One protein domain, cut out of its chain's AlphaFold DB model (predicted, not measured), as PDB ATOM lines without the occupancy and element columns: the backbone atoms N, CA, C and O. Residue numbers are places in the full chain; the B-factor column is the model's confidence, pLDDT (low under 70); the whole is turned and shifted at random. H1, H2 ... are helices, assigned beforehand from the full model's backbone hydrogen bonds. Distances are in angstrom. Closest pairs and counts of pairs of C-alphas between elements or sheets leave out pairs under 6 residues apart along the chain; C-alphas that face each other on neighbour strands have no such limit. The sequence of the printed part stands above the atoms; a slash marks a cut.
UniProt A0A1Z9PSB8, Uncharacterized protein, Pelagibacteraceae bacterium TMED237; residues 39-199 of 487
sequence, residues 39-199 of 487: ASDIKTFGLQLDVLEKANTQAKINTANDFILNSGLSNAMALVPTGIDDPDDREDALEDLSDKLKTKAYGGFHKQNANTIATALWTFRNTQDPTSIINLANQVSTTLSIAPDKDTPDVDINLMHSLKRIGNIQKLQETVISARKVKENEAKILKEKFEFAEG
ATOM      1  N   ALA A  39     -73.521 -20.596 -58.582       81.50
ATOM      2  CA  ALA A  39     -73.892 -19.876 -57.363       81.50
ATOM      3  C   ALA A  39     -73.484 -20.644 -56.093       81.50
ATOM      4  O   ALA A  39     -72.965 -20.042 -55.154       81.50
ATOM      5  N   SER A  40     -73.664 -21.968 -56.090       86.88
ATOM      6  CA  SER A  40     -73.206 -22.847 -55.011       86.88
ATOM      7  C   SER A  40     -71.684 -22.821 -54.868       86.88
ATOM      8  O   SER A  40     -71.184 -22.669 -53.759       86.88
ATOM      9  N   ASP A  41     -70.943 -22.909 -55.975       80.69
ATOM     10  CA  ASP A  41     -69.476 -22.887 -55.972       80.69
ATOM     11  C   ASP A  41     -68.943 -21.551 -55.421       80.69
ATOM     12  O   ASP A  41     -68.065 -21.543 -54.561       80.69
ATOM     13  N   ILE A  42     -69.533 -20.420 -55.837       84.56
ATOM     14  CA  ILE A  42     -69.217 -19.077 -55.310       84.56
ATOM     15  C   ILE A  42     -69.449 -19.012 -53.797       84.56
ATOM     16  O   ILE A  42     -68.624 -18.466 -53.063       84.56
ATOM     17  N   LYS A  43     -70.563 -19.574 -53.312       86.94
ATOM     18  CA  LYS A  43     -70.881 -19.591 -51.882       86.94
ATOM     19  C   LYS A  43     -69.869 -20.422 -51.093       86.94
ATOM     20  O   LYS A  43     -69.340 -19.939 -50.093       86.94
ATOM     21  N   THR A  44     -69.569 -21.634 -51.554       87.19
ATOM     22  CA  THR A  44     -68.573 -22.515 -50.930       87.19
ATOM     23  C   THR A  44     -67.200 -21.849 -50.888       87.19
ATOM     24  O   THR A  44     -66.528 -21.889 -49.860       87.19
ATOM     25  N   PHE A  45     -66.806 -21.173 -51.966       86.44
ATOM     26  CA  PHE A  45     -65.549 -20.434 -52.039       86.44
ATOM     27  C   PHE A  45     -65.493 -19.279 -51.027       86.44
ATOM     28  O   PHE A  45     -64.515 -19.136 -50.294       86.44
ATOM     29  N   GLY A  46     -66.568 -18.490 -50.927       90.38
ATOM     30  CA  GLY A  46     -66.670 -17.419 -49.933       90.38
ATOM     31  C   GLY A  46     -66.528 -17.939 -48.497       90.38
ATOM     32  O   GLY A  46     -65.805 -17.347 -47.697       90.38
ATOM     33  N   LEU A  47     -67.147 -19.084 -48.189       91.81
ATOM     34  CA  LEU A  47     -67.004 -19.748 -46.888       91.81
ATOM     35  C   LEU A  47     -65.571 -20.240 -46.642       91.81
ATOM     36  O   LEU A  47     -65.054 -20.079 -45.538       91.81
ATOM     37  N   GLN A  48     -64.904 -20.803 -47.653       88.75
ATOM     38  CA  GLN A  48     -63.509 -21.240 -47.536       88.75
ATOM     39  C   GLN A  48     -62.566 -20.071 -47.226       88.75
ATOM     40  O   GLN A  48     -61.721 -20.198 -46.338       88.75
ATOM     41  N   LEU A  49     -62.731 -18.921 -47.890       91.50
ATOM     42  CA  LEU A  49     -61.925 -17.728 -47.610       91.50
ATOM     43  C   LEU A  49     -62.151 -17.170 -46.198       91.50
ATOM     44  O   LEU A  49     -61.186 -16.767 -45.549       91.50
ATOM     45  N   ASP A  50     -63.390 -17.176 -45.702       93.12
ATOM     46  CA  ASP A  50     -63.707 -16.763 -44.326       93.12
ATOM     47  C   ASP A  50     -63.079 -17.716 -43.289       93.12
ATOM     48  O   ASP A  50     -62.471 -17.284 -42.306       93.12
ATOM     49  N   VAL A  51     -63.133 -19.030 -43.536       93.81
ATOM     50  CA  VAL A  51     -62.463 -20.027 -42.683       93.81
ATOM     51  C   VAL A  51     -60.945 -19.824 -42.683       93.81
ATOM     52  O   VAL A  51     -60.332 -19.859 -41.614       93.81
ATOM     53  N   LEU A  52     -60.332 -19.578 -43.846       92.62
ATOM     54  CA  LEU A  52     -58.894 -19.318 -43.961       92.62
ATOM     55  C   LEU A  52     -58.479 -18.032 -43.242       92.62
ATOM     56  O   LEU A  52     -57.463 -18.026 -42.549       92.62
ATOM     57  N   GLU A  53     -59.262 -16.959 -43.340       94.94
ATOM     58  CA  GLU A  53     -59.005 -15.708 -42.620       94.94
ATOM     59  C   GLU A  53     -59.081 -15.892 -41.100       94.94
ATOM     60  O   GLU A  53     -58.191 -15.438 -40.371       94.94
ATOM     61  N   LYS A  54     -60.099 -16.606 -40.607       95.75
ATOM     62  CA  LYS A  54     -60.236 -16.936 -39.179       95.75
ATOM     63  C   LYS A  54     -59.087 -17.816 -38.694       95.75
ATOM     64  O   LYS A  54     -58.495 -17.532 -37.651       95.75
ATOM     65  N   ALA A  55     -58.724 -18.842 -39.463       95.00
ATOM     66  CA  ALA A  55     -57.590 -19.710 -39.161       95.00
ATOM     67  C   ALA A  55     -56.271 -18.923 -39.125       95.00
ATOM     68  O   ALA A  55     -55.490 -19.072 -38.185       95.00
ATOM     69  N   ASN A  56     -56.050 -18.027 -40.093       95.81
ATOM     70  CA  ASN A  56     -54.861 -17.185 -40.141       95.81
ATOM     71  C   ASN A  56     -54.828 -16.170 -38.986       95.81
ATOM     72  O   ASN A  56     -53.774 -15.925 -38.410       95.81
ATOM     73  N   THR A  57     -55.979 -15.627 -38.582       96.31
ATOM     74  CA  THR A  57     -56.090 -14.741 -37.411       96.31
ATOM     75  C   THR A  57     -55.725 -15.472 -36.121       96.31
ATOM     76  O   THR A  57     -54.918 -14.970 -35.337       96.31
ATOM     77  N   GLN A  58     -56.221 -16.698 -35.928       96.25
ATOM     78  CA  GLN A  58     -55.821 -17.525 -34.790       96.25
ATOM     79  C   GLN A  58     -54.326 -17.874 -34.837       96.25
ATOM     80  O   GLN A  58     -53.655 -17.852 -33.803       96.25
ATOM     81  N   ALA A  59     -53.779 -18.150 -36.025       96.25
ATOM     82  CA  ALA A  59     -52.350 -18.380 -36.205       96.25
ATOM     83  C   ALA A  59     -51.517 -17.134 -35.852       96.25
ATOM     84  O   ALA A  59     -50.487 -17.276 -35.189       96.25
ATOM     85  N   LYS A  60     -51.976 -15.919 -36.205       96.75
ATOM     86  CA  LYS A  60     -51.345 -14.650 -35.794       96.75
ATOM     87  C   LYS A  60     -51.309 -14.515 -34.274       96.75
ATOM     88  O   LYS A  60     -50.257 -14.200 -33.729       96.75
ATOM     89  N   ILE A  61     -52.420 -14.794 -33.589       97.62
ATOM     90  CA  ILE A  61     -52.501 -14.733 -32.120       97.62
ATOM     91  C   ILE A  61     -51.537 -15.737 -31.480       97.62
ATOM     92  O   ILE A  61     -50.766 -15.371 -30.594       97.62
ATOM     93  N   ASN A  62     -51.540 -16.990 -31.942       97.38
ATOM     94  CA  ASN A  62     -50.643 -18.022 -31.418       97.38
ATOM     95  C   ASN A  62     -49.174 -17.634 -31.629       97.38
ATOM     96  O   ASN A  62     -48.388 -17.672 -30.691       97.38
ATOM     97  N   THR A  63     -48.832 -17.162 -32.829       97.06
ATOM     98  CA  THR A  63     -47.470 -16.734 -33.165       97.06
ATOM     99  C   THR A  63     -47.039 -15.506 -32.359       97.06
ATOM    100  O   THR A  63     -45.891 -15.426 -31.932       97.06
ATOM    101  N   ALA A  64     -47.944 -14.556 -32.108       98.12
ATOM    102  CA  ALA A  64     -47.671 -13.403 -31.256       98.12
ATOM    103  C   ALA A  64     -47.415 -13.819 -29.798       98.12
ATOM    104  O   ALA A  64     -46.454 -13.354 -29.186       98.12
ATOM    105  N   ASN A  65     -48.218 -14.743 -29.259       98.00
ATOM    106  CA  ASN A  65     -48.001 -15.309 -27.925       98.00
ATOM    107  C   ASN A  65     -46.662 -16.050 -27.834       98.00
ATOM    108  O   ASN A  65     -45.890 -15.807 -26.905       98.00
ATOM    109  N   ASP A  66     -46.359 -16.899 -28.817       97.81
ATOM    110  CA  ASP A  66     -45.079 -17.602 -28.901       97.81
ATOM    111  C   ASP A  66     -43.918 -16.611 -28.998       97.81
ATOM    112  O   ASP A  66     -42.871 -16.825 -28.389       97.81
ATOM    113  N   PHE A  67     -44.101 -15.491 -29.704       97.75
ATOM    114  CA  PHE A  67     -43.072 -14.467 -29.817       97.75
ATOM    115  C   PHE A  67     -42.835 -13.814 -28.463       97.75
ATOM    116  O   PHE A  67     -41.692 -13.748 -28.029       97.75
ATOM    117  N   ILE A  68     -43.883 -13.391 -27.750       97.88
ATOM    118  CA  ILE A  68     -43.776 -12.799 -26.404       97.88
ATOM    119  C   ILE A  68     -43.126 -13.777 -25.412       97.88
ATOM    120  O   ILE A  68     -42.328 -13.369 -24.561       97.88
ATOM    121  N   LEU A  69     -43.430 -15.071 -25.528       97.31
ATOM    122  CA  LEU A  69     -42.838 -16.115 -24.697       97.31
ATOM    123  C   LEU A  69     -41.354 -16.325 -25.018       97.31
ATOM    124  O   LEU A  69     -40.503 -16.230 -24.135       97.31
ATOM    125  N   ASN A  70     -41.028 -16.568 -26.287       96.81
ATOM    126  CA  ASN A  70     -39.678 -16.923 -26.722       96.81
ATOM    127  C   ASN A  70     -38.719 -15.725 -26.727       96.81
ATOM    128  O   ASN A  70     -37.518 -15.907 -26.535       96.81
ATOM    129  N   SER A  71     -39.232 -14.503 -26.882       96.31
ATOM    130  CA  SER A  71     -38.466 -13.253 -26.764       96.31
ATOM    131  C   SER A  71     -38.122 -12.875 -25.322       96.31
ATOM    132  O   SER A  71     -37.328 -11.963 -25.122       96.31
ATOM    133  N   GLY A  72     -38.714 -13.534 -24.318       95.69
ATOM    134  CA  GLY A  72     -38.557 -13.157 -22.909       95.69
ATOM    135  C   GLY A  72     -39.382 -11.934 -22.488       95.69
ATOM    136  O   GLY A  72     -39.282 -11.487 -21.347       95.69
ATOM    137  N   LEU A  73     -40.239 -11.406 -23.370       97.00
ATOM    138  CA  LEU A  73     -41.097 -10.249 -23.091       97.00
ATOM    139  C   LEU A  73     -42.303 -10.577 -22.201       97.00
ATOM    140  O   LEU A  73     -43.047  -9.675 -21.830       97.00
ATOM    141  N   SER A  74     -42.494 -11.836 -21.801       96.94
ATOM    142  CA  SER A  74     -43.606 -12.255 -20.931       96.94
ATOM    143  C   SER A  74     -43.663 -11.486 -19.605       96.94
ATOM    144  O   SER A  74     -44.742 -11.103 -19.158       96.94
ATOM    145  N   ASN A  75     -42.507 -11.185 -19.003       95.06
ATOM    146  CA  ASN A  75     -42.453 -10.396 -17.768       95.06
ATOM    147  C   ASN A  75     -42.863  -8.936 -18.006       95.06
ATOM    148  O   ASN A  75     -43.542  -8.346 -17.172       95.06
ATOM    149  N   ALA A  76     -42.484  -8.362 -19.151       95.50
ATOM    150  CA  ALA A  76     -42.915  -7.023 -19.539       95.50
ATOM    151  C   ALA A  76     -44.415  -6.994 -19.865       95.50
ATOM    152  O   ALA A  76     -45.112  -6.072 -19.459       95.50
ATOM    153  N   MET A  77     -44.928  -8.044 -20.514       96.69
ATOM    154  CA  MET A  77     -46.348  -8.197 -20.820       96.69
ATOM    155  C   MET A  77     -47.204  -8.144 -19.556       96.69
ATOM    156  O   MET A  77     -48.257  -7.519 -19.584       96.69
ATOM    157  N   ALA A  78     -46.751  -8.725 -18.439       95.75
ATOM    158  CA  ALA A  78     -47.456  -8.676 -17.155       95.75
ATOM    159  C   ALA A  78     -47.583  -7.252 -16.577       95.75
ATOM    160  O   ALA A  78     -48.568  -6.959 -15.898       95.75
ATOM    161  N   LEU A  79     -46.638  -6.361 -16.892       95.31
ATOM    162  CA  LEU A  79     -46.618  -4.968 -16.433       95.31
ATOM    163  C   LEU A  79     -47.498  -4.030 -17.258       95.31
ATOM    164  O   LEU A  79     -47.744  -2.906 -16.830       95.31
ATOM    165  N   VAL A  80     -47.941  -4.467 -18.436       96.38
ATOM    166  CA  VAL A  80     -48.786  -3.657 -19.314       96.38
ATOM    167  C   VAL A  80     -50.101  -3.321 -18.594       96.38
ATOM    168  O   VAL A  80     -50.802  -4.237 -18.154       96.38
ATOM    169  N   PRO A  81     -50.471  -2.039 -18.477       93.19
ATOM    170  CA  PRO A  81     -51.723  -1.652 -17.846       93.19
ATOM    171  C   PRO A  81     -52.933  -2.097 -18.680       93.19
ATOM    172  O   PRO A  81     -52.870  -2.186 -19.910       93.19
ATOM    173  N   THR A  82     -54.049  -2.353 -18.001       94.62
ATOM    174  CA  THR A  82     -55.329  -2.727 -18.621       94.62
ATOM    175  C   THR A  82     -56.451  -1.849 -18.104       94.62
ATOM    176  O   THR A  82     -56.465  -1.546 -16.913       94.62
ATOM    177  N   GLY A  83     -57.413  -1.517 -18.968       92.00
ATOM    178  CA  GLY A  83     -58.591  -0.733 -18.579       92.00
ATOM    179  C   GLY A  83     -58.303   0.750 -18.333       92.00
ATOM    180  O   GLY A  83     -58.968   1.357 -17.502       92.00
ATOM    181  N   ILE A  84     -57.295   1.310 -19.011       92.31
ATOM    182  CA  ILE A  84     -57.057   2.756 -19.042       92.31
ATOM    183  C   ILE A  84     -57.788   3.322 -20.260       92.31
ATOM    184  O   ILE A  84     -57.400   3.028 -21.395       92.31
ATOM    185  N   ASP A  85     -58.829   4.112 -20.008       92.62
ATOM    186  CA  ASP A  85     -59.622   4.771 -21.052       92.62
ATOM    187  C   ASP A  85     -59.117   6.191 -21.363       92.62
ATOM    188  O   ASP A  85     -59.285   6.667 -22.488       92.62
ATOM    189  N   ASP A  86     -58.483   6.856 -20.390       95.50
ATOM    190  CA  ASP A  86     -57.944   8.207 -20.554       95.50
ATOM    191  C   ASP A  86     -56.655   8.182 -21.408       95.50
ATOM    192  O   ASP A  86     -55.738   7.396 -21.132       95.50
ATOM    193  N   PRO A  87     -56.573   8.982 -22.489       93.25
ATOM    194  CA  PRO A  87     -55.395   9.025 -23.346       93.25
ATOM    195  C   PRO A  87     -54.126   9.512 -22.636       93.25
ATOM    196  O   PRO A  87     -53.061   9.006 -22.998       93.25
ATOM    197  N   ASP A  88     -54.231  10.424 -21.664       95.00
ATOM    198  CA  ASP A  88     -53.080  11.009 -20.964       95.00
ATOM    199  C   ASP A  88     -52.491   9.978 -19.984       95.00
ATOM    200  O   ASP A  88     -51.309   9.641 -20.066       95.00
ATOM    201  N   ASP A  89     -53.343   9.334 -19.173       94.75
ATOM    202  CA  ASP A  89     -52.937   8.233 -18.278       94.75
ATOM    203  C   ASP A  89     -52.300   7.065 -19.054       94.75
ATOM    204  O   ASP A  89     -51.413   6.355 -18.566       94.75
ATOM    205  N   ARG A  90     -52.771   6.823 -20.285       94.38
ATOM    206  CA  ARG A  90     -52.216   5.782 -21.156       94.38
ATOM    207  C   ARG A  90     -50.814   6.147 -21.633       94.38
ATOM    208  O   ARG A  90     -49.982   5.244 -21.736       94.38
ATOM    209  N   GLU A  91     -50.564   7.407 -21.976       96.00
ATOM    210  CA  GLU A  91     -49.244   7.865 -22.417       96.00
ATOM    211  C   GLU A  91     -48.222   7.744 -21.283       96.00
ATOM    212  O   GLU A  91     -47.186   7.103 -21.480       96.00
ATOM    213  N   ASP A  92     -48.578   8.198 -20.080       96.94
ATOM    214  CA  ASP A  92     -47.746   8.068 -18.878       96.94
ATOM    215  C   ASP A  92     -47.417   6.597 -18.575       96.94
ATOM    216  O   ASP A  92     -46.263   6.215 -18.363       96.94
ATOM    217  N   ALA A  93     -48.419   5.713 -18.633       95.19
ATOM    218  CA  ALA A  93     -48.203   4.296 -18.354       95.19
ATOM    219  C   ALA A  93     -47.371   3.580 -19.440       95.19
ATOM    220  O   ALA A  93     -46.672   2.597 -19.154       95.19
ATOM    221  N   LEU A  94     -47.427   4.050 -20.691       96.50
ATOM    222  CA  LEU A  94     -46.557   3.580 -21.773       96.50
ATOM    223  C   LEU A  94     -45.119   4.079 -21.602       96.50
ATOM    224  O   LEU A  94     -44.187   3.314 -21.874       96.50
ATOM    225  N   GLU A  95     -44.929   5.315 -21.138       97.56
ATOM    226  CA  GLU A  95     -43.612   5.859 -20.803       97.56
ATOM    227  C   GLU A  95     -42.970   5.067 -19.654       97.56
ATOM    228  O   GLU A  95     -41.848   4.574 -19.809       97.56
ATOM    229  N   ASP A  96     -43.719   4.791 -18.585       97.44
ATOM    230  CA  ASP A  96     -43.288   3.951 -17.460       97.44
ATOM    231  C   ASP A  96     -42.879   2.534 -17.898       97.44
ATOM    232  O   ASP A  96     -41.868   1.973 -17.447       97.44
ATOM    233  N   LEU A  97     -43.666   1.911 -18.782       97.38
ATOM    234  CA  LEU A  97     -43.351   0.592 -19.330       97.38
ATOM    235  C   LEU A  97     -42.081   0.640 -20.191       97.38
ATOM    236  O   LEU A  97     -41.229  -0.249 -20.085       97.38
ATOM    237  N   SER A  98     -41.933   1.677 -21.017       97.56
ATOM    238  CA  SER A  98     -40.733   1.899 -21.822       97.56
ATOM    239  C   SER A  98     -39.492   2.087 -20.948       97.56
ATOM    240  O   SER A  98     -38.451   1.475 -21.203       97.56
ATOM    241  N   ASP A  99     -39.592   2.857 -19.868       98.00
ATOM    242  CA  ASP A  99     -38.499   3.051 -18.919       98.00
ATOM    243  C   ASP A  99     -38.087   1.748 -18.237       98.00
ATOM    244  O   ASP A  99     -36.891   1.444 -18.151       98.00
ATOM    245  N   LYS A 100     -39.049   0.896 -17.864       97.00
ATOM    246  CA  LYS A 100     -38.752  -0.449 -17.347       97.00
ATOM    247  C   LYS A 100     -38.040  -1.318 -18.386       97.00
ATOM    248  O   LYS A 100     -37.058  -1.976 -18.032       97.00
ATOM    249  N   LEU A 101     -38.457  -1.286 -19.654       96.88
ATOM    250  CA  LEU A 101     -37.830  -2.029 -20.761       96.88
ATOM    251  C   LEU A 101     -36.375  -1.594 -21.034       96.88
ATOM    252  O   LEU A 101     -35.536  -2.424 -21.402       96.88
ATOM    253  N   LYS A 102     -36.035  -0.322 -20.792       96.94
ATOM    254  CA  LYS A 102     -34.647   0.181 -20.871       96.94
ATOM    255  C   LYS A 102     -33.751  -0.384 -19.769       96.94
ATOM    256  O   LYS A 102     -32.525  -0.377 -19.900       96.94
ATOM    257  N   THR A 103     -34.319  -0.892 -18.675       96.44
ATOM    258  CA  THR A 103     -33.519  -1.494 -17.607       96.44
ATOM    259  C   THR A 103     -32.999  -2.873 -18.006       96.44
ATOM    260  O   THR A 103     -33.635  -3.657 -18.711       96.44
ATOM    261  N   LYS A 104     -31.824  -3.219 -17.478       93.12
ATOM    262  CA  LYS A 104     -31.160  -4.502 -17.731       93.12
ATOM    263  C   LYS A 104     -31.987  -5.731 -17.319       93.12
ATOM    264  O   LYS A 104     -31.701  -6.808 -17.835       93.12
ATOM    265  N   ALA A 105     -32.948  -5.578 -16.405       91.31
ATOM    266  CA  ALA A 105     -33.817  -6.658 -15.940       91.31
ATOM    267  C   ALA A 105     -34.849  -7.087 -16.998       91.31
ATOM    268  O   ALA A 105     -35.242  -8.249 -17.021       91.31
ATOM    269  N   TYR A 106     -35.235  -6.172 -17.892       93.31
ATOM    270  CA  TYR A 106     -36.257  -6.398 -18.916       93.31
ATOM    271  C   TYR A 106     -35.704  -6.353 -20.344       93.31
ATOM    272  O   TYR A 106     -36.478  -6.252 -21.282       93.31
ATOM    273  N   GLY A 107     -34.383  -6.437 -20.526       91.94
ATOM    274  CA  GLY A 107     -33.740  -6.503 -21.847       91.94
ATOM    275  C   GLY A 107     -32.648  -5.463 -22.041       91.94
ATOM    276  O   GLY A 107     -31.603  -5.775 -22.608       91.94
ATOM    277  N   GLY A 108     -32.814  -4.267 -21.472       94.69
ATOM    278  CA  GLY A 108     -31.890  -3.158 -21.702       94.69
ATOM    279  C   GLY A 108     -32.082  -2.515 -23.073       94.69
ATOM    280  O   GLY A 108     -31.096  -2.187 -23.729       94.69
ATOM    281  N   PHE A 109     -33.333  -2.395 -23.526       95.88
ATOM    282  CA  PHE A 109     -33.650  -1.926 -24.872       95.88
ATOM    283  C   PHE A 109     -33.284  -0.450 -25.073       95.88
ATOM    284  O   PHE A 109     -33.454   0.383 -24.182       95.88
ATOM    285  N   HIS A 110     -32.838  -0.102 -26.284       96.06
ATOM    286  CA  HIS A 110     -32.677   1.294 -26.694       96.06
ATOM    287  C   HIS A 110     -34.025   2.038 -26.642       96.06
ATOM    288  O   HIS A 110     -35.059   1.427 -26.909       96.06
ATOM    289  N   LYS A 111     -34.027   3.355 -26.367       95.69
ATOM    290  CA  LYS A 111     -35.252   4.159 -26.150       95.69
ATOM    291  C   LYS A 111     -36.314   3.952 -27.234       95.69
ATOM    292  O   LYS A 111     -37.476   3.745 -26.914       95.69
ATOM    293  N   GLN A 112     -35.902   3.962 -28.499       95.19
ATOM    294  CA  GLN A 112     -36.812   3.749 -29.625       95.19
ATOM    295  C   GLN A 112     -37.441   2.345 -29.612       95.19
ATOM    296  O   GLN A 112     -38.654   2.225 -29.726       95.19
ATOM    297  N   ASN A 113     -36.642   1.295 -29.400       95.69
ATOM    298  CA  ASN A 113     -37.137  -0.084 -29.343       95.69
ATOM    299  C   ASN A 113     -38.022  -0.322 -28.120       95.69
ATOM    300  O   ASN A 113     -39.036  -1.000 -28.229       95.69
ATOM    301  N   ALA A 114     -37.661   0.254 -26.972       97.31
ATOM    302  CA  ALA A 114     -38.453   0.181 -25.751       97.31
ATOM    303  C   ALA A 114     -39.853   0.780 -25.958       97.31
ATOM    304  O   ALA A 114     -40.836   0.127 -25.622       97.31
ATOM    305  N   ASN A 115     -39.946   1.954 -26.599       97.00
ATOM    306  CA  ASN A 115     -41.226   2.567 -26.958       97.00
ATOM    307  C   ASN A 115     -42.033   1.667 -27.907       97.00
ATOM    308  O   ASN A 115     -43.187   1.363 -27.622       97.00
ATOM    309  N   THR A 116     -41.427   1.180 -28.997       96.69
ATOM    310  CA  THR A 116     -42.125   0.318 -29.968       96.69
ATOM    311  C   THR A 116     -42.633  -0.975 -29.324       96.69
ATOM    312  O   THR A 116     -43.762  -1.393 -29.581       96.69
ATOM    313  N   ILE A 117     -41.828  -1.605 -28.461       97.38
ATOM    314  CA  ILE A 117     -42.215  -2.816 -27.726       97.38
ATOM    315  C   ILE A 117     -43.336  -2.507 -26.731       97.38
ATOM    316  O   ILE A 117     -44.310  -3.255 -26.687       97.38
ATOM    317  N   ALA A 118     -43.233  -1.419 -25.964       97.88
ATOM    318  CA  ALA A 118     -44.259  -1.012 -25.007       97.88
ATOM    319  C   ALA A 118     -45.614  -0.815 -25.698       97.88
ATOM    320  O   ALA A 118     -46.606  -1.415 -25.287       97.88
ATOM    321  N   THR A 119     -45.642  -0.059 -26.801       97.38
ATOM    322  CA  THR A 119     -46.854   0.148 -27.602       97.38
ATOM    323  C   THR A 119     -47.386  -1.165 -28.170       97.38
ATOM    324  O   THR A 119     -48.580  -1.425 -28.077       97.38
ATOM    325  N   ALA A 120     -46.528  -2.028 -28.719       97.94
ATOM    326  CA  ALA A 120     -46.972  -3.294 -29.296       97.94
ATOM    327  C   ALA A 120     -47.558  -4.256 -28.251       97.94
ATOM    328  O   ALA A 120     -48.586  -4.883 -28.509       97.94
ATOM    329  N   LEU A 121     -46.932  -4.359 -27.073       97.75
ATOM    330  CA  LEU A 121     -47.440  -5.158 -25.958       97.75
ATOM    331  C   LEU A 121     -48.757  -4.587 -25.424       97.75
ATOM    332  O   LEU A 121     -49.675  -5.350 -25.131       97.75
ATOM    333  N   TRP A 122     -48.873  -3.259 -25.340       97.25
ATOM    334  CA  TRP A 122     -50.109  -2.594 -24.936       97.25
ATOM    335  C   TRP A 122     -51.257  -2.859 -25.904       97.25
ATOM    336  O   TRP A 122     -52.323  -3.290 -25.459       97.25
ATOM    337  N   THR A 123     -51.027  -2.679 -27.207       96.94
ATOM    338  CA  THR A 123     -52.020  -2.974 -28.245       96.94
ATOM    339  C   THR A 123     -52.441  -4.433 -28.155       96.94
ATOM    340  O   THR A 123     -53.620  -4.721 -27.986       96.94
ATOM    341  N   PHE A 124     -51.489  -5.367 -28.136       97.75
ATOM    342  CA  PHE A 124     -51.818  -6.787 -28.073       97.75
ATOM    343  C   PHE A 124     -52.593  -7.165 -26.802       97.75
ATOM    344  O   PHE A 124     -53.548  -7.934 -26.874       97.75
ATOM    345  N   ARG A 125     -52.236  -6.611 -25.634       97.00
ATOM    346  CA  ARG A 125     -52.932  -6.921 -24.376       97.00
ATOM    347  C   ARG A 125     -54.359  -6.386 -24.344       97.00
ATOM    348  O   ARG A 125     -55.241  -7.075 -23.839       97.00
ATOM    349  N   ASN A 126     -54.569  -5.166 -24.834       95.88
ATOM    350  CA  ASN A 126     -55.835  -4.452 -24.670       95.88
ATOM    351  C   ASN A 126     -56.802  -4.648 -25.844       95.88
ATOM    352  O   ASN A 126     -58.009  -4.650 -25.628       95.88
ATOM    353  N   THR A 127     -56.304  -4.854 -27.065       95.88
ATOM    354  CA  THR A 127     -57.147  -5.045 -28.259       95.88
ATOM    355  C   THR A 127     -57.125  -6.473 -28.797       95.88
ATOM    356  O   THR A 127     -57.913  -6.793 -29.682       95.88
ATOM    357  N   GLN A 128     -56.239  -7.335 -28.281       95.06
ATOM    358  CA  GLN A 128     -55.959  -8.668 -28.832       95.06
ATOM    359  C   GLN A 128     -55.500  -8.650 -30.298       95.06
ATOM    360  O   GLN A 128     -55.505  -9.695 -30.948       95.06
ATOM    361  N   ASP A 129     -55.069  -7.497 -30.822       96.00
ATOM    362  CA  ASP A 129     -54.539  -7.391 -32.179       96.00
ATOM    363  C   ASP A 129     -53.071  -7.863 -32.226       96.00
ATOM    364  O   ASP A 129     -52.182  -7.193 -31.687       96.00
ATOM    365  N   PRO A 130     -52.769  -9.006 -32.875       97.62
ATOM    366  CA  PRO A 130     -51.411  -9.541 -32.962       97.62
ATOM    367  C   PRO A 130     -50.502  -8.748 -33.910       97.62
ATOM    368  O   PRO A 130     -49.294  -8.988 -33.933       97.62
ATOM    369  N   THR A 131     -51.040  -7.822 -34.706       96.88
ATOM    370  CA  THR A 131     -50.330  -7.190 -35.827       96.88
ATOM    371  C   THR A 131     -49.053  -6.469 -35.395       96.88
ATOM    372  O   THR A 131     -48.005  -6.646 -36.021       96.88
ATOM    373  N   SER A 132     -49.081  -5.708 -34.295       96.88
ATOM    374  CA  SER A 132     -47.894  -4.998 -33.793       96.88
ATOM    375  C   SER A 132     -46.781  -5.957 -33.357       96.88
ATOM    376  O   SER A 132     -45.609  -5.715 -33.642       96.88
ATOM    377  N   ILE A 133     -47.141  -7.083 -32.731       97.88
ATOM    378  CA  ILE A 133     -46.184  -8.113 -32.304       97.88
ATOM    379  C   ILE A 133     -45.612  -8.862 -33.510       97.88
ATOM    380  O   ILE A 133     -44.407  -9.093 -33.578       97.88
ATOM    381  N   ILE A 134     -46.442  -9.190 -34.501       97.31
ATOM    382  CA  ILE A 134     -45.994  -9.824 -35.746       97.31
ATOM    383  C   ILE A 134     -45.060  -8.894 -36.532       97.31
ATOM    384  O   ILE A 134     -44.083  -9.353 -37.125       97.31
ATOM    385  N   ASN A 135     -45.303  -7.581 -36.532       95.62
ATOM    386  CA  ASN A 135     -44.398  -6.618 -37.162       95.62
ATOM    387  C   ASN A 135     -43.052  -6.528 -36.429       95.62
ATOM    388  O   ASN A 135     -42.018  -6.545 -37.096       95.62
ATOM    389  N   LEU A 136     -43.050  -6.540 -35.091       95.62
ATOM    390  CA  LEU A 136     -41.817  -6.666 -34.307       95.62
ATOM    391  C   LEU A 136     -41.068  -7.964 -34.632       95.62
ATOM    392  O   LEU A 136     -39.864  -7.936 -34.866       95.62
ATOM    393  N   ALA A 137     -41.769  -9.096 -34.712       95.25
ATOM    394  CA  ALA A 137     -41.163 -10.373 -35.080       95.25
ATOM    395  C   ALA A 137     -40.521 -10.329 -36.476       95.25
ATOM    396  O   ALA A 137     -39.405 -10.809 -36.665       95.25
ATOM    397  N   ASN A 138     -41.177  -9.693 -37.447       92.50
ATOM    398  CA  ASN A 138     -40.623  -9.524 -38.789       92.50
ATOM    399  C   ASN A 138     -39.395  -8.597 -38.814       92.50
ATOM    400  O   ASN A 138     -38.447  -8.892 -39.538       92.50
ATOM    401  N   GLN A 139     -39.375  -7.532 -38.004       91.06
ATOM    402  CA  GLN A 139     -38.193  -6.675 -37.833       91.06
ATOM    403  C   GLN A 139     -37.015  -7.461 -37.234       91.06
ATOM    404  O   GLN A 139     -35.877  -7.300 -37.648       91.06
ATOM    405  N   VAL A 140     -37.283  -8.383 -36.308       91.00
ATOM    406  CA  VAL A 140     -36.265  -9.296 -35.761       91.00
ATOM    407  C   VAL A 140     -35.790 -10.302 -36.829       91.00
ATOM    408  O   VAL A 140     -34.615 -10.673 -36.857       91.00
ATOM    409  N   SER A 141     -36.662 -10.720 -37.757       87.44
ATOM    410  CA  SER A 141     -36.322 -11.650 -38.851       87.44
ATOM    411  C   SER A 141     -35.242 -11.140 -39.783       87.44
ATOM    412  O   SER A 141     -34.388 -11.930 -40.203       87.44
ATOM    413  N   THR A 142     -35.320  -9.865 -40.160       81.81
ATOM    414  CA  THR A 142     -34.377  -9.256 -41.103       81.81
ATOM    415  C   THR A 142     -32.975  -9.239 -40.504       81.81
ATOM    416  O   THR A 142     -32.015  -9.537 -41.208       81.81
ATOM    417  N   THR A 143     -32.865  -9.032 -39.191       82.31
ATOM    418  CA  THR A 143     -31.595  -9.053 -38.454       82.31
ATOM    419  C   THR A 143     -31.075 -10.468 -38.154       82.31
ATOM    420  O   THR A 143     -29.871 -10.649 -38.017       82.31
ATOM    421  N   LEU A 144     -31.945 -11.483 -38.027       79.06
ATOM    422  CA  LEU A 144     -31.529 -12.884 -37.803       79.06
ATOM    423  C   LEU A 144     -31.030 -13.579 -39.074       79.06
ATOM    424  O   LEU A 144     -30.155 -14.438 -38.999       79.06
ATOM    425  N   SER A 145     -31.637 -13.269 -40.222       69.19
ATOM    426  CA  SER A 145     -31.406 -14.014 -41.471       69.19
ATOM    427  C   SER A 145     -30.161 -13.551 -42.224       69.19
ATOM    428  O   SER A 145     -29.619 -14.295 -43.039       69.19
ATOM    429  N   ILE A 146     -29.712 -12.326 -41.963       62.81
ATOM    430  CA  ILE A 146     -28.542 -11.717 -42.584       62.81
ATOM    431  C   ILE A 146     -27.524 -11.584 -41.457       62.81
ATOM    432  O   ILE A 146     -27.802 -10.915 -40.465       62.81
ATOM    433  N   ALA A 147     -26.368 -12.248 -41.562       62.03
ATOM    434  CA  ALA A 147     -25.246 -11.899 -40.691       62.03
ATOM    435  C   ALA A 147     -25.071 -10.380 -40.821       62.03
ATOM    436  O   ALA A 147     -24.929  -9.943 -41.962       62.03
ATOM    437  N   PRO A 148     -25.188  -9.597 -39.731       62.00
ATOM    438  CA  PRO A 148     -25.416  -8.160 -39.814       62.00
ATOM    439  C   PRO A 148     -24.371  -7.541 -40.734       62.00
ATOM    440  O   PRO A 148     -23.184  -7.518 -40.406       62.00
ATOM    441  N   ASP A 149     -24.813  -7.125 -41.920       68.50
ATOM    442  CA  ASP A 149     -23.947  -6.423 -42.853       68.50
ATOM    443  C   ASP A 149     -23.725  -5.009 -42.311       68.50
ATOM    444  O   ASP A 149     -24.496  -4.537 -41.465       68.50
ATOM    445  N   LYS A 150     -22.696  -4.315 -42.801       71.00
ATOM    446  CA  LYS A 150     -22.365  -2.946 -42.372       71.00
ATOM    447  C   LYS A 150     -23.530  -1.962 -42.523       71.00
ATOM    448  O   LYS A 150     -23.538  -0.948 -41.836       71.00
ATOM    449  N   ASP A 151     -24.500  -2.284 -43.376       78.38
ATOM    450  CA  ASP A 151     -25.674  -1.458 -43.661       78.38
ATOM    451  C   ASP A 151     -26.897  -1.781 -42.777       78.38
ATOM    452  O   ASP A 151     -27.948  -1.153 -42.919       78.38
ATOM    453  N   THR A 152     -26.802  -2.752 -41.861       77.94
ATOM    454  CA  THR A 152     -27.912  -3.075 -40.947       77.94
ATOM    455  C   THR A 152     -28.090  -1.938 -39.933       77.94
ATOM    456  O   THR A 152     -27.124  -1.611 -39.242       77.94
ATOM    457  N   PRO A 153     -29.291  -1.348 -39.776       81.25
ATOM    458  CA  PRO A 153     -29.497  -0.259 -38.825       81.25
ATOM    459  C   PRO A 153     -29.107  -0.651 -37.393       81.25
ATOM    460  O   PRO A 153     -29.550  -1.681 -36.879       81.25
ATOM    461  N   ASP A 154     -28.354   0.211 -36.701       84.00
ATOM    462  CA  ASP A 154     -27.925  -0.011 -35.306       84.00
ATOM    463  C   ASP A 154     -29.100  -0.310 -34.362       84.00
ATOM    464  O   ASP A 154     -28.977  -1.046 -33.380       84.00
ATOM    465  N   VAL A 155     -30.269   0.263 -34.657       82.88
ATOM    466  CA  VAL A 155     -31.507   0.058 -33.899       82.88
ATOM    467  C   VAL A 155     -31.924  -1.418 -33.907       82.88
ATOM    468  O   VAL A 155     -32.286  -1.953 -32.855       82.88
ATOM    469  N   ASP A 156     -31.795  -2.097 -35.044       84.00
ATOM    470  CA  ASP A 156     -32.184  -3.499 -35.220       84.00
ATOM    471  C   ASP A 156     -31.170  -4.446 -34.564       84.00
ATOM    472  O   ASP A 156     -31.535  -5.404 -33.875       84.00
ATOM    473  N   ILE A 157     -29.878  -4.121 -34.679       85.94
ATOM    474  CA  ILE A 157     -28.795  -4.843 -34.001       85.94
ATOM    475  C   ILE A 157     -28.995  -4.788 -32.476       85.94
ATOM    476  O   ILE A 157     -28.956  -5.815 -31.789       85.94
ATOM    477  N   ASN A 158     -29.288  -3.603 -31.935       89.69
ATOM    478  CA  ASN A 158     -29.539  -3.411 -30.506       89.69
ATOM    479  C   ASN A 158     -30.798  -4.142 -30.018       89.69
ATOM    480  O   ASN A 158     -30.809  -4.672 -28.899       89.69
ATOM    481  N   LEU A 159     -31.851  -4.198 -30.842       91.56
ATOM    482  CA  LEU A 159     -33.047  -4.992 -30.559       91.56
ATOM    483  C   LEU A 159     -32.675  -6.470 -30.397       91.56
ATOM    484  O   LEU A 159     -32.999  -7.077 -29.376       91.56
ATOM    485  N   MET A 160     -31.924  -7.022 -31.353       90.38
ATOM    486  CA  MET A 160     -31.492  -8.420 -31.330       90.38
ATOM    487  C   MET A 160     -30.639  -8.751 -30.103       90.38
ATOM    488  O   MET A 160     -30.870  -9.758 -29.432       90.38
ATOM    489  N   HIS A 161     -29.659  -7.902 -29.781       91.00
ATOM    490  CA  HIS A 161     -28.806  -8.101 -28.608       91.00
ATOM    491  C   HIS A 161     -29.604  -8.101 -27.305       91.00
ATOM    492  O   HIS A 161     -29.354  -8.937 -26.433       91.00
ATOM    493  N   SER A 162     -30.581  -7.200 -27.192       94.06
ATOM    494  CA  SER A 162     -31.462  -7.122 -26.028       94.06
ATOM    495  C   SER A 162     -32.329  -8.380 -25.916       94.06
ATOM    496  O   SER A 162     -32.372  -8.999 -24.856       94.06
ATOM    497  N   LEU A 163     -32.928  -8.834 -27.021       93.75
ATOM    498  CA  LEU A 163     -33.733 -10.060 -27.072       93.75
ATOM    499  C   LEU A 163     -32.919 -11.318 -26.755       93.75
ATOM    500  O   LEU A 163     -33.375 -12.175 -26.002       93.75
ATOM    501  N   LYS A 164     -31.679 -11.408 -27.244       92.31
ATOM    502  CA  LYS A 164     -30.758 -12.518 -26.938       92.31
ATOM    503  C   LYS A 164     -30.421 -12.628 -25.458       92.31
ATOM    504  O   LYS A 164     -30.061 -13.704 -24.992       92.31
ATOM    505  N   ARG A 165     -30.526 -11.525 -24.723       93.69
ATOM    506  CA  ARG A 165     -30.229 -11.491 -23.297       93.69
ATOM    507  C   ARG A 165     -31.358 -12.050 -22.433       93.69
ATOM    508  O   ARG A 165     -31.069 -12.604 -21.377       93.69
ATOM    509  N   ILE A 166     -32.608 -11.872 -22.852       94.25
ATOM    510  CA  ILE A 166     -33.791 -12.227 -22.054       94.25
ATOM    511  C   ILE A 166     -34.577 -13.420 -22.610       94.25
ATOM    512  O   ILE A 166     -35.339 -14.034 -21.867       94.25
ATOM    513  N   GLY A 167     -34.400 -13.758 -23.888       93.00
ATOM    514  CA  GLY A 167     -35.174 -14.775 -24.595       93.00
ATOM    515  C   GLY A 167     -34.383 -16.021 -25.001       93.00
ATOM    516  O   GLY A 167     -33.162 -16.108 -24.866       93.00
ATOM    517  N   ASN A 168     -35.103 -16.997 -25.552       94.38
ATOM    518  CA  ASN A 168     -34.541 -18.189 -26.183       94.38
ATOM    519  C   ASN A 168     -34.406 -17.954 -27.692       94.38
ATOM    520  O   ASN A 168     -35.380 -18.069 -28.431       94.38
ATOM    521  N   ILE A 169     -33.188 -17.665 -28.157       92.12
ATOM    522  CA  ILE A 169     -32.937 -17.297 -29.559       92.12
ATOM    523  C   ILE A 169     -33.300 -18.382 -30.569       92.12
ATOM    524  O   ILE A 169     -33.810 -18.052 -31.635       92.12
ATOM    525  N   GLN A 170     -33.079 -19.656 -30.247       92.19
ATOM    526  CA  GLN A 170     -33.393 -20.744 -31.177       92.19
ATOM    527  C   GLN A 170     -34.901 -20.816 -31.431       92.19
ATOM    528  O   GLN A 170     -35.343 -20.769 -32.575       92.19
ATOM    529  N   LYS A 171     -35.698 -20.815 -30.357       94.06
ATOM    530  CA  LYS A 171     -37.163 -20.795 -30.472       94.06
ATOM    531  C   LYS A 171     -37.680 -19.490 -31.068       94.06
ATOM    532  O   LYS A 171     -38.639 -19.499 -31.829       94.06
ATOM    533  N   LEU A 172     -37.037 -18.365 -30.748       93.19
ATOM    534  CA  LEU A 172     -37.387 -17.070 -31.323       93.19
ATOM    535  C   LEU A 172     -37.231 -17.084 -32.846       93.19
ATOM    536  O   LEU A 172     -38.111 -16.589 -33.540       93.19
ATOM    537  N   GLN A 173     -36.162 -17.689 -33.369       92.81
ATOM    538  CA  GLN A 173     -35.948 -17.824 -34.809       92.81
ATOM    539  C   GLN A 173     -37.068 -18.634 -35.481       92.81
ATOM    540  O   GLN A 173     -37.591 -18.207 -36.510       92.81
ATOM    541  N   GLU A 174     -37.490 -19.750 -34.882       93.81
ATOM    542  CA  GLU A 174     -38.630 -20.542 -35.365       93.81
ATOM    543  C   GLU A 174     -39.928 -19.720 -35.371       93.81
ATOM    544  O   GLU A 174     -40.654 -19.692 -36.368       93.81
ATOM    545  N   THR A 175     -40.208 -18.993 -34.287       94.81
ATOM    546  CA  THR A 175     -41.398 -18.139 -34.189       94.81
ATOM    547  C   THR A 175     -41.390 -17.009 -35.213       94.81
ATOM    548  O   THR A 175     -42.424 -16.684 -35.789       94.81
ATOM    549  N   VAL A 176     -40.229 -16.417 -35.466       94.06
ATOM    550  CA  VAL A 176     -40.066 -15.341 -36.441       94.06
ATOM    551  C   VAL A 176     -40.318 -15.839 -37.872       94.06
ATOM    552  O   VAL A 176     -41.006 -15.165 -38.641       94.06
ATOM    553  N   ILE A 177     -39.868 -17.052 -38.214       92.81
ATOM    554  CA  ILE A 177     -40.210 -17.702 -39.491       92.81
ATOM    555  C   ILE A 177     -41.728 -17.910 -39.597       92.81
ATOM    556  O   ILE A 177     -42.323 -17.609 -40.633       92.81
ATOM    557  N   SER A 178     -42.370 -18.381 -38.526       93.62
ATOM    558  CA  SER A 178     -43.829 -18.531 -38.481       93.62
ATOM    559  C   SER A 178     -44.552 -17.191 -38.651       93.62
ATOM    560  O   SER A 178     -45.507 -17.111 -39.420       93.62
ATOM    561  N   ALA A 179     -44.063 -16.116 -38.026       95.38
ATOM    562  CA  ALA A 179     -44.639 -14.776 -38.150       95.38
ATOM    563  C   ALA A 179     -44.607 -14.268 -39.595       95.38
ATOM    564  O   ALA A 179     -45.594 -13.709 -40.082       95.38
ATOM    565  N   ARG A 180     -43.506 -14.528 -40.307       94.38
ATOM    566  CA  ARG A 180     -43.386 -14.220 -41.732       94.38
ATOM    567  C   ARG A 180     -44.373 -15.028 -42.574       94.38
ATOM    568  O   ARG A 180     -45.100 -14.439 -43.369       94.38
ATOM    569  N   LYS A 181     -44.463 -16.346 -42.360       94.62
ATOM    570  CA  LYS A 181     -45.413 -17.218 -43.081       94.62
ATOM    571  C   LYS A 181     -46.865 -16.784 -42.887       94.62
ATOM    572  O   LYS A 181     -47.636 -16.771 -43.839       94.62
ATOM    573  N   VAL A 182     -47.248 -16.408 -41.670       95.56
ATOM    574  CA  VAL A 182     -48.614 -15.958 -41.370       95.56
ATOM    575  C   VAL A 182     -48.929 -14.617 -42.054       95.56
ATOM    576  O   VAL A 182     -50.036 -14.431 -42.562       95.56
ATOM    577  N   LYS A 183     -47.950 -13.708 -42.147       94.50
ATOM    578  CA  LYS A 183     -48.077 -12.452 -42.907       94.50
ATOM    579  C   LYS A 183     -48.152 -12.694 -44.422       94.50
ATOM    580  O   LYS A 183     -48.938 -12.053 -45.113       94.50
ATOM    581  N   GLU A 184     -47.380 -13.644 -44.942       94.19
ATOM    582  CA  GLU A 184     -47.462 -14.070 -46.346       94.19
ATOM    583  C   GLU A 184     -48.820 -14.724 -46.658       94.19
ATOM    584  O   GLU A 184     -49.417 -14.435 -47.695       94.19
ATOM    585  N   ASN A 185     -49.350 -15.548 -45.749       93.62
ATOM    586  CA  ASN A 185     -50.690 -16.123 -45.871       93.62
ATOM    587  C   ASN A 185     -51.772 -15.039 -45.883       93.62
ATOM    588  O   ASN A 185     -52.685 -15.120 -46.692       93.62
ATOM    589  N   GLU A 186     -51.660 -14.012 -45.039       94.88
ATOM    590  CA  GLU A 186     -52.587 -12.874 -45.042       94.88
ATOM    591  C   GLU A 186     -52.605 -12.156 -46.396       94.88
ATOM    592  O   GLU A 186     -53.678 -11.929 -46.954       94.88
ATOM    593  N   ALA A 187     -51.431 -11.875 -46.968       94.69
ATOM    594  CA  ALA A 187     -51.325 -11.259 -48.289       94.69
ATOM    595  C   ALA A 187     -51.924 -12.145 -49.397       94.69
ATOM    596  O   ALA A 187     -52.618 -11.636 -50.278       94.69
ATOM    597  N   LYS A 188     -51.709 -13.468 -49.338       94.25
ATOM    598  CA  LYS A 188     -52.326 -14.428 -50.269       94.25
ATOM    599  C   LYS A 188     -53.849 -14.458 -50.127       94.25
ATOM    600  O   LYS A 188     -54.541 -14.399 -51.133       94.25
ATOM    601  N   ILE A 189     -54.377 -14.501 -48.899       91.88
ATOM    602  CA  ILE A 189     -55.831 -14.537 -48.649       91.88
ATOM    603  C   ILE A 189     -56.469 -13.255 -49.174       91.88
ATOM    604  O   ILE A 189     -57.519 -13.298 -49.808       91.88
ATOM    605  N   LEU A 190     -55.822 -12.113 -48.941       93.31
ATOM    606  CA  LEU A 190     -56.297 -10.829 -49.431       93.31
ATOM    607  C   LEU A 190     -56.299 -10.771 -50.964       93.31
ATOM    608  O   LEU A 190     -57.277 -10.317 -51.548       93.31
ATOM    609  N   LYS A 191     -55.241 -11.271 -51.617       93.75
ATOM    610  CA  LYS A 191     -55.170 -11.382 -53.082       93.75
ATOM    611  C   LYS A 191     -56.318 -12.230 -53.637       93.75
ATOM    612  O   LYS A 191     -57.020 -11.779 -54.531       93.75
ATOM    613  N   GLU A 192     -56.559 -13.397 -53.046       89.75
ATOM    614  CA  GLU A 192     -57.625 -14.318 -53.460       89.75
ATOM    615  C   GLU A 192     -59.024 -13.723 -53.209       89.75
ATOM    616  O   GLU A 192     -59.930 -13.900 -54.016       89.75
ATOM    617  N   LYS A 193     -59.207 -12.931 -52.141       90.19
ATOM    618  CA  LYS A 193     -60.437 -12.149 -51.919       90.19
ATOM    619  C   LYS A 193     -60.671 -11.100 -53.008       90.19
ATOM    620  O   LYS A 193     -61.819 -10.895 -53.401       90.19
ATOM    621  N   PHE A 194     -59.619 -10.428 -53.479       90.19
ATOM    622  CA  PHE A 194     -59.725  -9.471 -54.584       90.19
ATOM    623  C   PHE A 194     -60.030 -10.172 -55.910       90.19
ATOM    624  O   PHE A 194     -60.963  -9.764 -56.594       90.19
ATOM    625  N   GLU A 195     -59.328 -11.263 -56.229       86.44
ATOM    626  CA  GLU A 195     -59.585 -12.063 -57.438       86.44
ATOM    627  C   GLU A 195     -61.021 -12.624 -57.439       86.44
ATOM    628  O   GLU A 195     -61.721 -12.567 -58.452       86.44
ATOM    629  N   PHE A 196     -61.522 -13.033 -56.269       87.62
ATOM    630  CA  PHE A 196     -62.918 -13.425 -56.076       87.62
ATOM    631  C   PHE A 196     -63.916 -12.292 -56.292       87.62
ATOM    632  O   PHE A 196     -64.948 -12.491 -56.935       87.62
ATOM    633  N   ALA A 197     -63.616 -11.093 -55.790       83.06
ATOM    634  CA  ALA A 197     -64.460  -9.921 -55.997       83.06
ATOM    635  C   ALA A 197     -64.515  -9.493 -57.476       83.06
ATOM    636  O   ALA A 197     -65.545  -8.995 -57.930       83.06
ATOM    637  N   GLU A 198     -63.443  -9.730 -58.238       87.38
ATOM    638  CA  GLU A 198     -63.385  -9.516 -59.691       87.38
ATOM    639  C   GLU A 198     -64.113 -10.612 -60.495       87.38
ATOM    640  O   GLU A 198     -64.366 -10.450 -61.691       87.38
ATOM    641  N   GLY A 199     -64.524 -11.701 -59.837       77.25
ATOM    642  CA  GLY A 199     -65.300 -12.789 -60.427       77.25
ATOM    643  C   GLY A 199     -64.474 -13.993 -60.885       77.25
ATOM    644  O   GLY A 199     -65.045 -14.890 -61.520       77.25
TER     645      GLY A 199
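Overview. This is residues 39 to 199 of the 487 residues of an uncharacterized protein of Pelagibacteraceae bacterium TMED237 (UniProt A0A1Z9PSB8). Two long helices, H1 and H7, run side by side in opposite ways as a long two-helix arm, and the shorter helices H2 to H6 make a head at the end where H1 finishes and H7 starts. In the head, H5 crosses both long helices, H4 packs on H5, H3 packs on H4, and H6 packs across the later part of H5. The printed part has 161 residues with seven named helices, H1 to H7 in chain order, and no named strand; its class is all helix. It is only just compact, close to loose, with a radius of gyration of the C-alphas of 18.0 A, and the C-alphas span 60 by 43 by 24 A.

Along the chain. H1, residues 39 to 70, begins at C-alpha 39 (-73.892, -19.876, -57.363) and is 46.0 A long from first to last C-alpha. H2 is residues 74 to 79. H3, residues 87 to 102, is 22.7 A long, and H4, residues 111 to 127, is 23.8 A. H5, residues 131 to 145, begins at C-alpha 131 (-50.330, -7.190, -35.827) and is 20.9 A long. H6 is residues 154 to 166, 19.0 A long. H7, residues 169 to 197, is 41.8 A long and ends at C-alpha 197 (-64.460, -9.921, -55.997).

Arrangement. H4 and H5 are the hubs, touching four helices each. They form a helical hairpin at a steep tilt of 42 degrees; their closest C-alphas, of Ala 120 and Ser 132, are 4.9 A apart. H5 touches H7 at a steep tilt of 59 degrees, closest at the C-alphas of Ala 137 and Val 176, 5.3 A. With residues 131 to 137 alone H5 touches H1, closest at Ala 64 and Ile 133, C-alphas 5.6 A apart. H1 and H7 touch at a shallow tilt of 21 degrees, opposite ways, closest at the C-alphas of Asn 70 and Leu 172, 5.1 A. H5 and H6 touch about perpendicular, at 81 degrees, closest at the C-alphas of Thr 143 and Asp 156, 6.5 A. H3 touches H4 at a steep tilt of 54 degrees, closest at the C-alphas of Ser 98 and Ala 114, 4.9 A. H2 only just touches H4, with 3 pairs of C-alphas within 8 A, closest at Met 77 and Leu 121, 6.1 A. H3 is apart from H1 and H7. Every O i to N i+4 pair is within hydrogen-bond range in H1, H3, H4 and H7; the counts are 1 of 2 in H2, 10 of 11 in H5 and 8 of 9 in H6.

Size, cuts and confidence. The two C-alphas farthest apart, of Ala 39 and Lys 104, are 60.3 A apart, while those of Ala 39 and Gly 199 are 11.6 A apart. The printed part has no cut and no long link. The mean pLDDT of the printed part is 92.2, and residues 145 to 149 are under 70.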